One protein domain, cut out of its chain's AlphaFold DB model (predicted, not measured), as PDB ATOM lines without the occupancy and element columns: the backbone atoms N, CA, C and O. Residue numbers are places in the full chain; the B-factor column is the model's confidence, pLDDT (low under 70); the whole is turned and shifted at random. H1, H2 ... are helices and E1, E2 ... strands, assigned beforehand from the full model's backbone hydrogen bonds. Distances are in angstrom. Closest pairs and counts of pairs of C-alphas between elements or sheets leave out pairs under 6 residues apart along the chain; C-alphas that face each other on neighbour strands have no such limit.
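This is residues 45 to 146 of the 350 residues of an uncharacterized protein of Firmicutes bacterium CAG:646 (UniProt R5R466). A two-stranded hairpin, E1 and E2, makes one end of the longest axis, and a helical hairpin, H2 and H3, makes the other. Between them lie the short strand hairpin E3 and E4 and the small helix H1, which packs on H3. The printed part has 102 residues, with four named strands followed by three named helices, in two antiparallel sheets, E1 - E2 and E3 - E4; the class is mixed, helices and strands. The whole is compact, with a radius of gyration of the C-alphas of 14.2 A and spans of 40 by 32 by 21 A.

E1, residues 45 to 49, begins at C-alpha 45 (-15.945, 4.852, 35.271); E2 is residues 54 to 58, and each is 12.7 A long. E3 is residues 69 to 71, E4 residues 78 to 80 and H1 residues 84 to 88. H2, residues 107 to 120, is 19.9 A long. H3, residues 124 to 141, is 25.7 A long and ends at C-alpha 141 (-43.976, -14.967, 46.848).

E1 and E2 are antiparallel at 156 degrees; C-alphas 49 and 54 face each other at 5.2 A, with no backbone N and O within hydrogen-bond range across the pair. This hairpin is apart from the three helices. E3 and E4 are antiparallel at 158 degrees, with N 79 and O 70 at 2.9 A. E3 and H2 are only just apart, at 8.2 A. H3 touches H1 with residues 125 to 133 alone; the closest C-alphas, of Val 84 and Ala 129, are 5.8 A apart. H2 and H3 touch at Ala 115 and Ala 127, their closest C-alphas, 4.0 A, with a shallow tilt of 23 degrees, opposite ways. O i to N i+4 pairs are within range throughout H1, in 9 of 10 in H2 and 12 of 14 in H3.

The C-alphas farthest apart, of Ser 52 and Gly 122, are 43.0 A apart. The printed part has no cut. The link H1 to H2, residues 89 to 106, is long. Mean pLDDT of the printed part is 70.3; residues 45 to 77 and 94 to 105 are under 70.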
ATOM      1  N   LYS A  45     -16.478   6.010  34.548       37.97
ATOM      2  CA  LYS A  45     -15.945   4.852  35.271       37.97
ATOM      3  C   LYS A  45     -16.302   4.984  36.751       37.97
ATOM      4  O   LYS A  45     -15.631   5.690  37.495       37.97
ATOM      5  N   ASN A  46     -17.363   4.305  37.178       39.28
ATOM      6  CA  ASN A  46     -17.723   4.256  38.593       39.28
ATOM      7  C   ASN A  46     -16.995   3.086  39.256       39.28
ATOM      8  O   ASN A  46     -17.239   1.923  38.936       39.28
ATOM      9  N   THR A  47     -16.081   3.406  40.169       34.69
ATOM     10  CA  THR A  47     -15.306   2.408  40.909       34.69
ATOM     11  C   THR A  47     -15.973   2.169  42.257       34.69
ATOM     12  O   THR A  47     -16.091   3.091  43.060       34.69
ATOM     13  N   TYR A  48     -16.409   0.936  42.513       38.28
ATOM     14  CA  TYR A  48     -16.973   0.538  43.802       38.28
ATOM     15  C   TYR A  48     -16.002  -0.420  44.496       38.28
ATOM     16  O   TYR A  48     -15.612  -1.437  43.922       38.28
ATOM     17  N   SER A  49     -15.588  -0.090  45.722       32.56
ATOM     18  CA  SER A  49     -14.726  -0.941  46.546       32.56
ATOM     19  C   SER A  49     -15.532  -1.592  47.660       32.56
ATOM     20  O   SER A  49     -16.192  -0.885  48.420       32.56
ATOM     21  N   ASN A  50     -15.413  -2.908  47.823       33.31
ATOM     22  CA  ASN A  50     -15.827  -3.576  49.055       33.31
ATOM     23  C   ASN A  50     -14.636  -4.340  49.645       33.31
ATOM     24  O   ASN A  50     -14.476  -5.532  49.405       33.31
ATOM     25  N   GLY A  51     -13.746  -3.608  50.325       44.28
ATOM     26  CA  GLY A  51     -12.713  -4.105  51.250       44.28
ATOM     27  C   GLY A  51     -11.635  -5.080  50.747       44.28
ATOM     28  O   GLY A  51     -10.628  -5.236  51.423       44.28
ATOM     29  N   SER A  52     -11.796  -5.751  49.605       35.91
ATOM     30  CA  SER A  52     -10.840  -6.770  49.133       35.91
ATOM     31  C   SER A  52     -10.913  -7.095  47.634       35.91
ATOM     32  O   SER A  52     -10.104  -7.874  47.137       35.91
ATOM     33  N   THR A  53     -11.815  -6.482  46.861       32.03
ATOM     34  CA  THR A  53     -11.815  -6.605  45.392       32.03
ATOM     35  C   THR A  53     -12.393  -5.343  44.754       32.03
ATOM     36  O   THR A  53     -13.441  -4.852  45.176       32.03
ATOM     37  N   SER A  54     -11.706  -4.802  43.747       32.12
ATOM     38  CA  SER A  54     -12.188  -3.702  42.910       32.12
ATOM     39  C   SER A  54     -12.687  -4.269  41.580       32.12
ATOM     40  O   SER A  54     -11.916  -4.800  40.784       32.12
ATOM     41  N   ILE A  55     -13.995  -4.174  41.334       34.38
ATOM     42  CA  ILE A  55     -14.597  -4.548  40.048       34.38
ATOM     43  C   ILE A  55     -14.842  -3.259  39.265       34.38
ATOM     44  O   ILE A  55     -15.582  -2.380  39.701       34.38
ATOM     45  N   SER A  56     -14.197  -3.141  38.105       33.03
ATOM     46  CA  SER A  56     -14.430  -2.042  37.163       33.03
ATOM     47  C   SER A  56     -15.556  -2.444  36.214       33.03
ATOM     48  O   SER A  56     -15.333  -3.259  35.322       33.03
ATOM     49  N   ILE A  57     -16.757  -1.894  36.396       36.53
ATOM     50  CA  ILE A  57     -17.872  -2.101  35.463       36.53
ATOM     51  C   ILE A  57     -17.967  -0.860  34.577       36.53
ATOM     52  O   ILE A  57     -18.310   0.224  35.044       36.53
ATOM     53  N   SER A  58     -17.652  -1.009  33.294       32.72
ATOM     54  CA  SER A  58     -17.986  -0.017  32.273       32.72
ATOM     55  C   SER A  58     -19.493  -0.081  32.029       32.72
ATOM     56  O   SER A  58     -19.966  -1.038  31.416       32.72
ATOM     57  N   ILE A  59     -20.247   0.889  32.548       38.78
ATOM     58  CA  ILE A  59     -21.690   1.020  32.316       38.78
ATOM     59  C   ILE A  59     -21.856   1.892  31.061       38.78
ATOM     60  O   ILE A  59     -21.540   3.079  31.126       38.78
ATOM     61  N   PRO A  60     -22.304   1.347  29.913       32.81
ATOM     62  CA  PRO A  60     -22.675   2.164  28.762       32.81
ATOM     63  C   PRO A  60     -23.813   3.111  29.154       32.81
ATOM     64  O   PRO A  60     -24.678   2.725  29.942       32.81
ATOM     65  N   GLU A  61     -23.779   4.323  28.606       37.03
ATOM     66  CA  GLU A  61     -24.629   5.471  28.936       37.03
ATOM     67  C   GLU A  61     -26.086   5.145  29.309       37.03
ATOM     68  O   GLU A  61     -26.770   4.309  28.715       37.03
ATOM     69  N   LEU A  62     -26.563   5.872  30.321       40.12
ATOM     70  CA  LEU A  62     -27.958   5.930  30.733       40.12
ATOM     71  C   LEU A  62     -28.812   6.502  29.592       40.12
ATOM     72  O   LEU A  62     -28.884   7.717  29.428       40.12
ATOM     73  N   GLU A  63     -29.539   5.663  28.860       39.97
ATOM     74  CA  GLU A  63     -30.687   6.149  28.091       39.97
ATOM     75  C   GLU A  63     -31.879   6.349  29.041       39.97
ATOM     76  O   GLU A  63     -32.345   5.418  29.697       39.97
ATOM     77  N   ASN A  64     -32.386   7.582  29.119       41.59
ATOM     78  CA  ASN A  64     -33.668   7.938  29.746       41.59
ATOM     79  C   ASN A  64     -33.806   7.710  31.270       41.59
ATOM     80  O   ASN A  64     -34.916   7.556  31.783       41.59
ATOM     81  N   GLY A  65     -32.700   7.775  32.021       43.91
ATOM     82  CA  GLY A  65     -32.731   7.927  33.485       43.91
ATOM     83  C   GLY A  65     -32.898   6.640  34.304       43.91
ATOM     84  O   GLY A  65     -33.071   6.723  35.518       43.91
ATOM     85  N   PHE A  66     -32.803   5.458  33.687       44.03
ATOM     86  CA  PHE A  66     -32.747   4.174  34.397       44.03
ATOM     87  C   PHE A  66     -31.734   3.237  33.736       44.03
ATOM     88  O   PHE A  66     -31.729   3.116  32.511       44.03
ATOM     89  N   PRO A  67     -30.913   2.509  34.504       55.03
ATOM     90  CA  PRO A  67     -29.782   1.791  33.940       55.03
ATOM     91  C   PRO A  67     -30.242   0.634  33.036       55.03
ATOM     92  O   PRO A  67     -31.140  -0.133  33.390       55.03
ATOM     93  N   ARG A  68     -29.627   0.521  31.848       57.53
ATOM     94  CA  ARG A  68     -29.779  -0.614  30.909       57.53
ATOM     95  C   ARG A  68     -29.399  -1.951  31.558       57.53
ATOM     96  O   ARG A  68     -29.920  -3.001  31.188       57.53
ATOM     97  N   TYR A  69     -28.513  -1.882  32.542       56.34
ATOM     98  CA  TYR A  69     -27.999  -3.008  33.296       56.34
ATOM     99  C   TYR A  69     -28.419  -2.901  34.760       56.34
ATOM    100  O   TYR A  69     -28.312  -1.830  35.353       56.34
ATOM    101  N   TYR A  70     -28.856  -4.002  35.367       61.94
ATOM    102  CA  TYR A  70     -29.075  -4.062  36.814       61.94
ATOM    103  C   TYR A  70     -28.015  -4.943  37.465       61.94
ATOM    104  O   TYR A  70     -27.884  -6.111  37.103       61.94
ATOM    105  N   ALA A  71     -27.270  -4.378  38.414       58.03
ATOM    106  CA  ALA A  71     -26.239  -5.084  39.159       58.03
ATOM    107  C   ALA A  71     -26.728  -5.422  40.574       58.03
ATOM    108  O   ALA A  71     -27.117  -4.527  41.327       58.03
ATOM    109  N   ILE A  72     -26.653  -6.697  40.952       57.66
ATOM    110  CA  ILE A  72     -26.824  -7.138  42.339       57.66
ATOM    111  C   ILE A  72     -25.489  -6.906  43.056       57.66
ATOM    112  O   ILE A  72     -24.508  -7.599  42.776       57.66
ATOM    113  N   LYS A  73     -25.440  -5.936  43.976       54.56
ATOM    114  CA  LYS A  73     -24.196  -5.451  44.607       54.56
ATOM    115  C   LYS A  73     -23.392  -6.545  45.326       54.56
ATOM    116  O   LYS A  73     -22.168  -6.517  45.297       54.56
ATOM    117  N   GLU A  74     -24.064  -7.522  45.913       48.78
ATOM    118  CA  GLU A  74     -23.505  -8.560  46.790       48.78
ATOM    119  C   GLU A  74     -22.924  -9.717  45.987       48.78
ATOM    120  O   GLU A  74     -22.025 -10.410  46.452       48.78
ATOM    121  N   THR A  75     -23.450  -9.942  44.782       54.12
ATOM    122  CA  THR A  75     -23.042 -11.060  43.918       54.12
ATOM    123  C   THR A  75     -22.217 -10.606  42.718       54.12
ATOM    124  O   THR A  75     -21.605 -11.436  42.053       54.12
ATOM    125  N   GLY A  76     -22.219  -9.305  42.406       60.00
ATOM    126  CA  GLY A  76     -21.602  -8.754  41.199       60.00
ATOM    127  C   GLY A  76     -22.311  -9.156  39.901       60.00
ATOM    128  O   GLY A  76     -21.819  -8.835  38.820       60.00
ATOM    129  N   ILE A  77     -23.453  -9.851  39.976       67.12
ATOM    130  CA  ILE A  77     -24.217 -10.281  38.803       67.12
ATOM    131  C   ILE A  77     -24.851  -9.059  38.148       67.12
ATOM    132  O   ILE A  77     -25.562  -8.299  38.804       67.12
ATOM    133  N   VAL A  78     -24.627  -8.916  36.842       71.56
ATOM    134  CA  VAL A  78     -25.201  -7.858  36.013       71.56
ATOM    135  C   VAL A  78     -26.179  -8.479  35.019       71.56
ATOM    136  O   VAL A  78     -25.786  -9.297  34.190       71.56
ATOM    137  N   TYR A  79     -27.445  -8.081  35.088       79.88
ATOM    138  CA  TYR A  79     -28.462  -8.484  34.119       79.88
ATOM    139  C   TYR A  79     -28.619  -7.432  33.025       79.88
ATOM    140  O   TYR A  79     -28.725  -6.239  33.317       79.88
ATOM    141  N   ASP A  80     -28.672  -7.883  31.772       83.25
ATOM    142  CA  ASP A  80     -29.053  -7.053  30.630       83.25
ATOM    143  C   ASP A  80     -30.578  -6.957  30.554       83.25
ATOM    144  O   ASP A  80     -31.262  -7.938  30.265       83.25
ATOM    145  N   LEU A  81     -31.115  -5.766  30.818       85.75
ATOM    146  CA  LEU A  81     -32.547  -5.501  30.706       85.75
ATOM    147  C   LEU A  81     -32.925  -4.934  29.331       85.75
ATOM    148  O   LEU A  81     -34.106  -4.741  29.066       85.75
ATOM    149  N   GLY A  82     -31.945  -4.683  28.456       84.25
ATOM    150  CA  GLY A  82     -32.135  -4.120  27.119       84.25
ATOM    151  C   GLY A  82     -32.471  -5.143  26.035       84.25
ATOM    152  O   GLY A  82     -32.776  -4.747  24.912       84.25
ATOM    153  N   THR A  83     -32.429  -6.441  26.342       88.25
ATOM    154  CA  THR A  83     -32.763  -7.514  25.397       88.25
ATOM    155  C   THR A  83     -33.744  -8.509  26.004       88.25
ATOM    156  O   THR A  83     -33.711  -8.799  27.200       88.25
ATOM    157  N   VAL A  84     -34.608  -9.093  25.166       90.69
ATOM    158  CA  VAL A  84     -35.544 -10.147  25.597       90.69
ATOM    159  C   VAL A  84     -34.786 -11.348  26.171       90.69
ATOM    160  O   VAL A  84     -35.182 -11.887  27.202       90.69
ATOM    161  N   SER A  85     -33.670 -11.739  25.546       90.94
ATOM    162  CA  SER A  85     -32.808 -12.825  26.022       90.94
ATOM    163  C   SER A  85     -32.155 -12.511  27.366       90.94
ATOM    164  O   SER A  85     -32.122 -13.379  28.234       90.94
ATOM    165  N   GLY A  86     -31.671 -11.279  27.558       88.31
ATOM    166  CA  GLY A  86     -31.070 -10.842  28.816       88.31
ATOM    167  C   GLY A  86     -32.070 -10.876  29.970       88.31
ATOM    168  O   GLY A  86     -31.782 -11.450  31.020       88.31
ATOM    169  N   ILE A  87     -33.290 -10.381  29.739       91.81
ATOM    170  CA  ILE A  87     -34.383 -10.440  30.716       91.81
ATOM    171  C   ILE A  87     -34.769 -11.897  31.018       91.81
ATOM    172  O   ILE A  87     -34.946 -12.275  32.176       91.81
ATOM    173  N   ALA A  88     -34.893 -12.743  29.992       90.88
ATOM    174  CA  ALA A  88     -35.266 -14.146  30.164       90.88
ATOM    175  C   ALA A  88     -34.224 -14.943  30.971       90.88
ATOM    176  O   ALA A  88     -34.604 -15.845  31.722       90.88
ATOM    177  N   ALA A  89     -32.942 -14.582  30.856       90.44
ATOM    178  CA  ALA A  89     -31.827 -15.222  31.551       90.44
ATOM    179  C   ALA A  89     -31.759 -14.908  33.056       90.44
ATOM    180  O   ALA A  89     -30.996 -15.557  33.776       90.44
ATOM    181  N   ILE A  90     -32.549 -13.950  33.557       87.75
ATOM    182  CA  ILE A  90     -32.632 -13.666  34.994       87.75
ATOM    183  C   ILE A  90     -33.105 -14.931  35.716       87.75
ATOM    184  O   ILE A  90     -34.182 -15.474  35.434       87.75
ATOM    185  N   LYS A  91     -32.280 -15.401  36.655       87.06
ATOM    186  CA  LYS A  91     -32.576 -16.585  37.459       87.06
ATOM    187  C   LYS A  91     -33.748 -16.295  38.388       87.06
ATOM    188  O   LYS A  91     -33.740 -15.286  39.080       87.06
ATOM    189  N   GLU A  92     -34.708 -17.203  38.454       85.50
ATOM    190  CA  GLU A  92     -35.805 -17.128  39.419       85.50
ATOM    191  C   GLU A  92     -35.318 -17.592  40.794       85.50
ATOM    192  O   GLU A  92     -34.728 -18.666  40.934       85.50
ATOM    193  N   SER A  93     -35.502 -16.757  41.812       78.81
ATOM    194  CA  SER A  93     -35.136 -17.082  43.188       78.81
ATOM    195  C   SER A  93     -36.000 -16.285  44.160       78.81
ATOM    196  O   SER A  93     -36.109 -15.070  43.991       78.81
ATOM    197  N   PRO A  94     -36.537 -16.912  45.223       65.44
ATOM    198  CA  PRO A  94     -37.296 -16.196  46.248       65.44
ATOM    199  C   PRO A  94     -36.411 -15.309  47.145       65.44
ATOM    200  O   PRO A  94     -36.941 -14.565  47.968       65.44
ATOM    201  N   TYR A  95     -35.076 -15.390  47.008       60.28
ATOM    202  CA  TYR A  95     -34.088 -14.715  47.863       60.28
ATOM    203  C   TYR A  95     -33.073 -13.872  47.085       60.28
ATOM    204  O   TYR A  95     -31.943 -13.698  47.530       60.28
ATOM    205  N   GLN A  96     -33.428 -13.324  45.923       58.84
ATOM    206  CA  GLN A  96     -32.538 -12.404  45.194       58.84
ATOM    207  C   GLN A  96     -32.379 -11.020  45.859       58.84
ATOM    208  O   GLN A  96     -31.945 -10.066  45.217       58.84
ATOM    209  N   HIS A  97     -32.711 -10.901  47.146       54.12
ATOM    210  CA  HIS A  97     -32.703  -9.638  47.863       54.12
ATOM    211  C   HIS A  97     -31.313  -9.263  48.360       54.12
ATOM    212  O   HIS A  97     -30.675  -9.970  49.139       54.12
ATOM    213  N   VAL A  98     -30.929  -8.068  47.944       48.09
ATOM    214  CA  VAL A  98     -29.989  -7.197  48.623       48.09
ATOM    215  C   VAL A  98     -30.775  -6.482  49.715       48.09
ATOM    216  O   VAL A  98     -31.553  -5.587  49.412       48.09
ATOM    217  N   ASP A  99     -30.620  -6.914  50.961       44.38
ATOM    218  CA  ASP A  99     -31.195  -6.275  52.151       44.38
ATOM    219  C   ASP A  99     -32.745  -6.276  52.249       44.38
ATOM    220  O   ASP A  99     -33.481  -5.493  51.649       44.38
ATOM    221  N   ILE A 100     -33.246  -7.167  53.106       43.94
ATOM    222  CA  ILE A 100     -34.658  -7.439  53.453       43.94
ATOM    223  C   ILE A 100     -35.405  -6.245  54.087       43.94
ATOM    224  O   ILE A 100     -36.552  -6.385  54.515       43.94
ATOM    225  N   THR A 101     -34.773  -5.076  54.167       44.41
ATOM    226  CA  THR A 101     -35.328  -3.855  54.761       44.41
ATOM    227  C   THR A 101     -35.697  -2.782  53.729       44.41
ATOM    228  O   THR A 101     -36.396  -1.834  54.087       44.41
ATOM    229  N   ASN A 102     -35.313  -2.931  52.450       51.28
ATOM    230  CA  ASN A 102     -35.585  -1.936  51.403       51.28
ATOM    231  C   ASN A 102     -35.990  -2.575  50.053       51.28
ATOM    232  O   ASN A 102     -35.214  -2.642  49.099       51.28
ATOM    233  N   TYR A 103     -37.238  -3.053  49.982       54.56
ATOM    234  CA  TYR A 103     -37.809  -3.800  48.846       54.56
ATOM    235  C   TYR A 103     -38.038  -2.982  47.563       54.56
ATOM    236  O   TYR A 103     -38.292  -3.574  46.516       54.56
ATOM    237  N   ASP A 104     -37.869  -1.653  47.598       56.88
ATOM    238  CA  ASP A 104     -37.961  -0.761  46.425       56.88
ATOM    239  C   ASP A 104     -36.895  -1.056  45.343       56.88
ATOM    240  O   ASP A 104     -36.872  -0.432  44.277       56.88
ATOM    241  N   TRP A 105     -36.021  -2.031  45.606       62.31
ATOM    242  CA  TRP A 105     -34.923  -2.458  44.747       62.31
ATOM    243  C   TRP A 105     -34.959  -3.941  44.371       62.31
ATOM    244  O   TRP A 105     -33.975  -4.428  43.813       62.31
ATOM    245  N   SER A 106     -36.050  -4.669  44.640       76.50
ATOM    246  CA  SER A 106     -36.148  -6.061  44.189       76.50
ATOM    247  C   SER A 106     -36.167  -6.154  42.660       76.50
ATOM    248  O   SER A 106     -36.647  -5.252  41.964       76.50
ATOM    249  N   ILE A 107     -35.615  -7.237  42.107       81.50
ATOM    250  CA  ILE A 107     -35.481  -7.375  40.652       81.50
ATOM    251  C   ILE A 107     -36.849  -7.400  39.967       81.50
ATOM    252  O   ILE A 107     -37.030  -6.755  38.938       81.50
ATOM    253  N   GLU A 108     -37.847  -8.061  40.552       86.94
ATOM    254  CA  GLU A 108     -39.211  -8.083  40.042       86.94
ATOM    255  C   GLU A 108     -39.850  -6.690  40.071       86.94
ATOM    256  O   GLU A 108     -40.476  -6.295  39.089       86.94
ATOM    257  N   TYR A 109     -39.609  -5.884  41.111       83.69
ATOM    258  CA  TYR A 109     -40.064  -4.493  41.150       83.69
ATOM    259  C   TYR A 109     -39.375  -3.629  40.079       83.69
ATOM    260  O   TYR A 109     -40.013  -2.825  39.389       83.69
ATOM    261  N   ILE A 110     -38.075  -3.827  39.864       84.69
ATOM    262  CA  ILE A 110     -37.311  -3.121  38.827       84.69
ATOM    263  C   ILE A 110     -37.802  -3.500  37.433       84.69
ATOM    264  O   ILE A 110     -38.018  -2.615  36.603       84.69
ATOM    265  N   LEU A 111     -38.072  -4.783  37.188       90.19
ATOM    266  CA  LEU A 111     -38.689  -5.261  35.954       90.19
ATOM    267  C   LEU A 111     -40.074  -4.630  35.746       90.19
ATOM    268  O   LEU A 111     -40.383  -4.170  34.647       90.19
ATOM    269  N   GLN A 112     -40.887  -4.503  36.797       91.56
ATOM    270  CA  GLN A 112     -42.186  -3.820  36.745       91.56
ATOM    271  C   GLN A 112     -42.055  -2.332  36.366       91.56
ATOM    272  O   GLN A 112     -42.919  -1.795  35.656       91.56
ATOM    273  N   ARG A 113     -40.996  -1.645  36.811       88.44
ATOM    274  CA  ARG A 113     -40.707  -0.252  36.428       88.44
ATOM    275  C   ARG A 113     -40.179  -0.148  34.999       88.44
ATOM    276  O   ARG A 113     -40.720   0.648  34.229       88.44
ATOM    277  N   LYS A 114     -39.216  -0.994  34.623       87.88
ATOM    278  CA  LYS A 114     -38.674  -1.072  33.259       87.88
ATOM    279  C   LYS A 114     -39.749  -1.401  32.230       87.88
ATOM    280  O   LYS A 114     -39.795  -0.768  31.183       87.88
ATOM    281  N   ALA A 115     -40.704  -2.267  32.561       94.81
ATOM    282  CA  ALA A 115     -41.854  -2.517  31.700       94.81
ATOM    283  C   ALA A 115     -42.648  -1.238  31.378       94.81
ATOM    284  O   ALA A 115     -43.063  -1.029  30.239       94.81
ATOM    285  N   THR A 116     -42.858  -0.357  32.362       92.31
ATOM    286  CA  THR A 116     -43.557   0.923  32.147       92.31
ATOM    287  C   THR A 116     -42.770   1.846  31.222       92.31
ATOM    288  O   THR A 116     -43.365   2.499  30.368       92.31
ATOM    289  N   GLU A 117     -41.451   1.902  31.392       88.50
ATOM    290  CA  GLU A 117     -40.544   2.683  30.550       88.50
ATOM    291  C   GLU A 117     -40.561   2.177  29.103       88.50
ATOM    292  O   GLU A 117     -40.900   2.936  28.196       88.50
ATOM    293  N   TYR A 118     -40.324   0.880  28.891       92.44
ATOM    294  CA  TYR A 118     -40.359   0.273  27.562       92.44
ATOM    295  C   TYR A 118     -41.708   0.460  26.875       92.44
ATOM    296  O   TYR A 118     -41.752   0.823  25.701       92.44
ATOM    297  N   LYS A 119     -42.819   0.328  27.611       93.12
ATOM    298  CA  LYS A 119     -44.146   0.646  27.075       93.12
ATOM    299  C   LYS A 119     -44.252   2.105  26.622       93.12
ATOM    300  O   LYS A 119     -44.803   2.356  25.553       93.12
ATOM    301  N   ARG A 120     -43.791   3.071  27.428       89.81
ATOM    302  CA  ARG A 120     -43.842   4.505  27.072       89.81
ATOM    303  C   ARG A 120     -43.042   4.804  25.806       89.81
ATOM    304  O   ARG A 120     -43.464   5.654  25.032       89.81
ATOM    305  N   ASN A 121     -41.966   4.056  25.584       88.62
ATOM    306  CA  ASN A 121     -41.095   4.179  24.417       88.62
ATOM    307  C   ASN A 121     -41.539   3.310  23.224       88.62
ATOM    308  O   ASN A 121     -40.830   3.228  22.229       88.62
ATOM    309  N   GLY A 122     -42.699   2.645  23.300       88.69
ATOM    310  CA  GLY A 122     -43.221   1.798  22.219       88.69
ATOM    311  C   GLY A 122     -42.545   0.426  22.085       88.69
ATOM    312  O   GLY A 122     -42.930  -0.357  21.221       88.69
ATOM    313  N   CYS A 123     -41.596   0.086  22.958       92.75
ATOM    314  CA  CYS A 123     -40.880  -1.191  22.976       92.75
ATOM    315  C   CYS A 123     -41.695  -2.278  23.701       92.75
ATOM    316  O   CYS A 123     -41.297  -2.775  24.757       92.75
ATOM    317  N   LEU A 124     -42.871  -2.630  23.168       93.38
ATOM    318  CA  LEU A 124     -43.792  -3.559  23.837       93.38
ATOM    319  C   LEU A 124     -43.193  -4.954  24.073       93.38
ATOM    320  O   LEU A 124     -43.485  -5.540  25.113       93.38
ATOM    321  N   ASP A 125     -42.312  -5.447  23.202       95.19
ATOM    322  CA  ASP A 125     -41.673  -6.760  23.369       95.19
ATOM    323  C   ASP A 125     -40.800  -6.821  24.630       95.19
ATOM    324  O   ASP A 125     -40.918  -7.747  25.434       95.19
ATOM    325  N   LEU A 126     -39.978  -5.790  24.857       93.25
ATOM    326  CA  LEU A 126     -39.169  -5.659  26.073       93.25
ATOM    327  C   LEU A 126     -40.054  -5.456  27.303       93.25
ATOM    328  O   LEU A 126     -39.817  -6.052  28.352       93.25
ATOM    329  N   ALA A 127     -41.122  -4.669  27.167       96.31
ATOM    330  CA  ALA A 127     -42.064  -4.447  28.253       96.31
ATOM    331  C   ALA A 127     -42.758  -5.746  28.697       96.31
ATOM    332  O   ALA A 127     -42.874  -6.017  29.894       96.31
ATOM    333  N   ILE A 128     -43.193  -6.562  27.735       98.00
ATOM    334  CA  ILE A 128     -43.802  -7.874  27.966       98.00
ATOM    335  C   ILE A 128     -42.773  -8.844  28.550       98.00
ATOM    336  O   ILE A 128     -43.095  -9.536  29.513       98.00
ATOM    337  N   ALA A 129     -41.538  -8.870  28.037       97.06
ATOM    338  CA  ALA A 129     -40.465  -9.704  28.580       97.06
ATOM    339  C   ALA A 129     -40.194  -9.384  30.059       97.06
ATOM    340  O   ALA A 129     -40.137 -10.299  30.884       97.06
ATOM    341  N   CYS A 130     -40.120  -8.095  30.415       96.19
ATOM    342  CA  CYS A 130     -39.982  -7.662  31.804       96.19
ATOM    343  C   CYS A 130     -41.132  -8.168  32.682       96.19
ATOM    344  O   CYS A 130     -40.882  -8.705  33.757       96.19
ATOM    345  N   LEU A 131     -42.385  -8.028  32.235       97.69
ATOM    346  CA  LEU A 131     -43.540  -8.470  33.021       97.69
ATOM    347  C   LEU A 131     -43.626  -9.992  33.147       97.69
ATOM    348  O   LEU A 131     -43.966 -10.476  34.219       97.69
ATOM    349  N   ARG A 132     -43.277 -10.754  32.104       97.50
ATOM    350  CA  ARG A 132     -43.223 -12.224  32.176       97.50
ATOM    351  C   ARG A 132     -42.219 -12.693  33.220       97.50
ATOM    352  O   ARG A 132     -42.565 -13.505  34.072       97.50
ATOM    353  N   LYS A 133     -41.000 -12.148  33.185       96.19
ATOM    354  CA  LYS A 133     -39.965 -12.488  34.167       96.19
ATOM    355  C   LYS A 133     -40.301 -11.968  35.565       96.19
ATOM    356  O   LYS A 133     -40.022 -12.638  36.547       96.19
ATOM    357  N   SER A 134     -40.932 -10.798  35.676       94.12
ATOM    358  CA  SER A 134     -41.428 -10.320  36.967       94.12
ATOM    359  C   SER A 134     -42.473 -11.275  37.536       94.12
ATOM    360  O   SER A 134     -42.327 -11.675  38.684       94.12
ATOM    361  N   ASN A 135     -43.481 -11.672  36.750       95.81
ATOM    362  CA  ASN A 135     -44.524 -12.595  37.197       95.81
ATOM    363  C   ASN A 135     -43.919 -13.920  37.672       95.81
ATOM    364  O   ASN A 135     -44.229 -14.326  38.786       95.81
ATOM    365  N   SER A 136     -42.989 -14.524  36.922       94.31
ATOM    366  CA  SER A 136     -42.374 -15.798  37.325       94.31
ATOM    367  C   SER A 136     -41.635 -15.726  38.667       94.31
ATOM    368  O   SER A 136     -41.668 -16.675  39.445       94.31
ATOM    369  N   ILE A 137     -41.016 -14.585  38.986       91.62
ATOM    370  CA  ILE A 137     -40.364 -14.359  40.284       91.62
ATOM    371  C   ILE A 137     -41.408 -14.078  41.376       91.62
ATOM    372  O   ILE A 137     -41.324 -14.638  42.468       91.62
ATOM    373  N   MET A 138     -42.416 -13.246  41.089       91.81
ATOM    374  CA  MET A 138     -43.493 -12.910  42.030       91.81
ATOM    375  C   MET A 138     -44.335 -14.131  42.426       91.81
ATOM    376  O   MET A 138     -44.800 -14.198  43.563       91.81
ATOM    377  N   GLU A 139     -44.516 -15.107  41.528       92.44
ATOM    378  CA  GLU A 139     -45.212 -16.377  41.802       92.44
ATOM    379  C   GLU A 139     -44.582 -17.157  42.962       92.44
ATOM    380  O   GLU A 139     -45.282 -17.863  43.685       92.44
ATOM    381  N   LEU A 140     -43.282 -16.980  43.208       88.38
ATOM    382  CA  LEU A 140     -42.591 -17.603  44.337       88.38
ATOM    383  C   LEU A 140     -42.969 -16.968  45.690       88.38
ATOM    384  O   LEU A 140     -42.623 -17.522  46.733       88.38
ATOM    385  N   ARG A 141     -43.645 -15.807  45.682       83.44
ATOM    386  CA  ARG A 141     -43.976 -14.967  46.848       83.44
ATOM    387  C   ARG A 141     -45.397 -14.391  46.774       83.44
ATOM    388  O   ARG A 141     -45.619 -13.184  46.906       83.44
ATOM    389  N   LEU A 142     -46.388 -15.268  46.587       83.12
ATOM    390  CA  LEU A 142     -47.815 -14.896  46.587       83.12
ATOM    391  C   LEU A 142     -48.309 -14.310  47.927       83.12
ATOM    392  O   LEU A 142     -49.396 -13.744  47.984       83.12
ATOM    393  N   ASP A 143     -47.522 -14.427  49.001       78.00
ATOM    394  CA  ASP A 143     -47.758 -13.775  50.293       78.00
ATOM    395  C   ASP A 143     -47.574 -12.248  50.248       78.00
ATOM    396  O   ASP A 143     -48.119 -11.542  51.096       78.00
ATOM    397  N   TYR A 144     -46.827 -11.740  49.264       81.12
ATOM    398  CA  TYR A 144     -46.474 -10.324  49.152       81.12
ATOM    399  C   TYR A 144     -47.180  -9.622  47.982       81.12
ATOM    400  O   TYR A 144     -47.619  -8.480  48.111       81.12
ATOM    401  N   TRP A 145     -47.319 -10.304  46.844       85.69
ATOM    402  CA  TRP A 145     -47.849  -9.711  45.617       85.69
ATOM    403  C   TRP A 145     -49.355  -9.902  45.466       85.69
ATOM    404  O   TRP A 145     -49.920 -10.947  45.786       85.69
ATOM    405  N   THR A 146     -50.027  -8.893  44.917       88.94
ATOM    406  CA  THR A 146     -51.473  -8.936  44.704       88.94
ATOM    407  C   THR A 146     -51.806  -9.349  43.279       88.94
ATOM    408  O   THR A 146     -51.067  -9.076  42.337       88.94
TER     409      THR A 146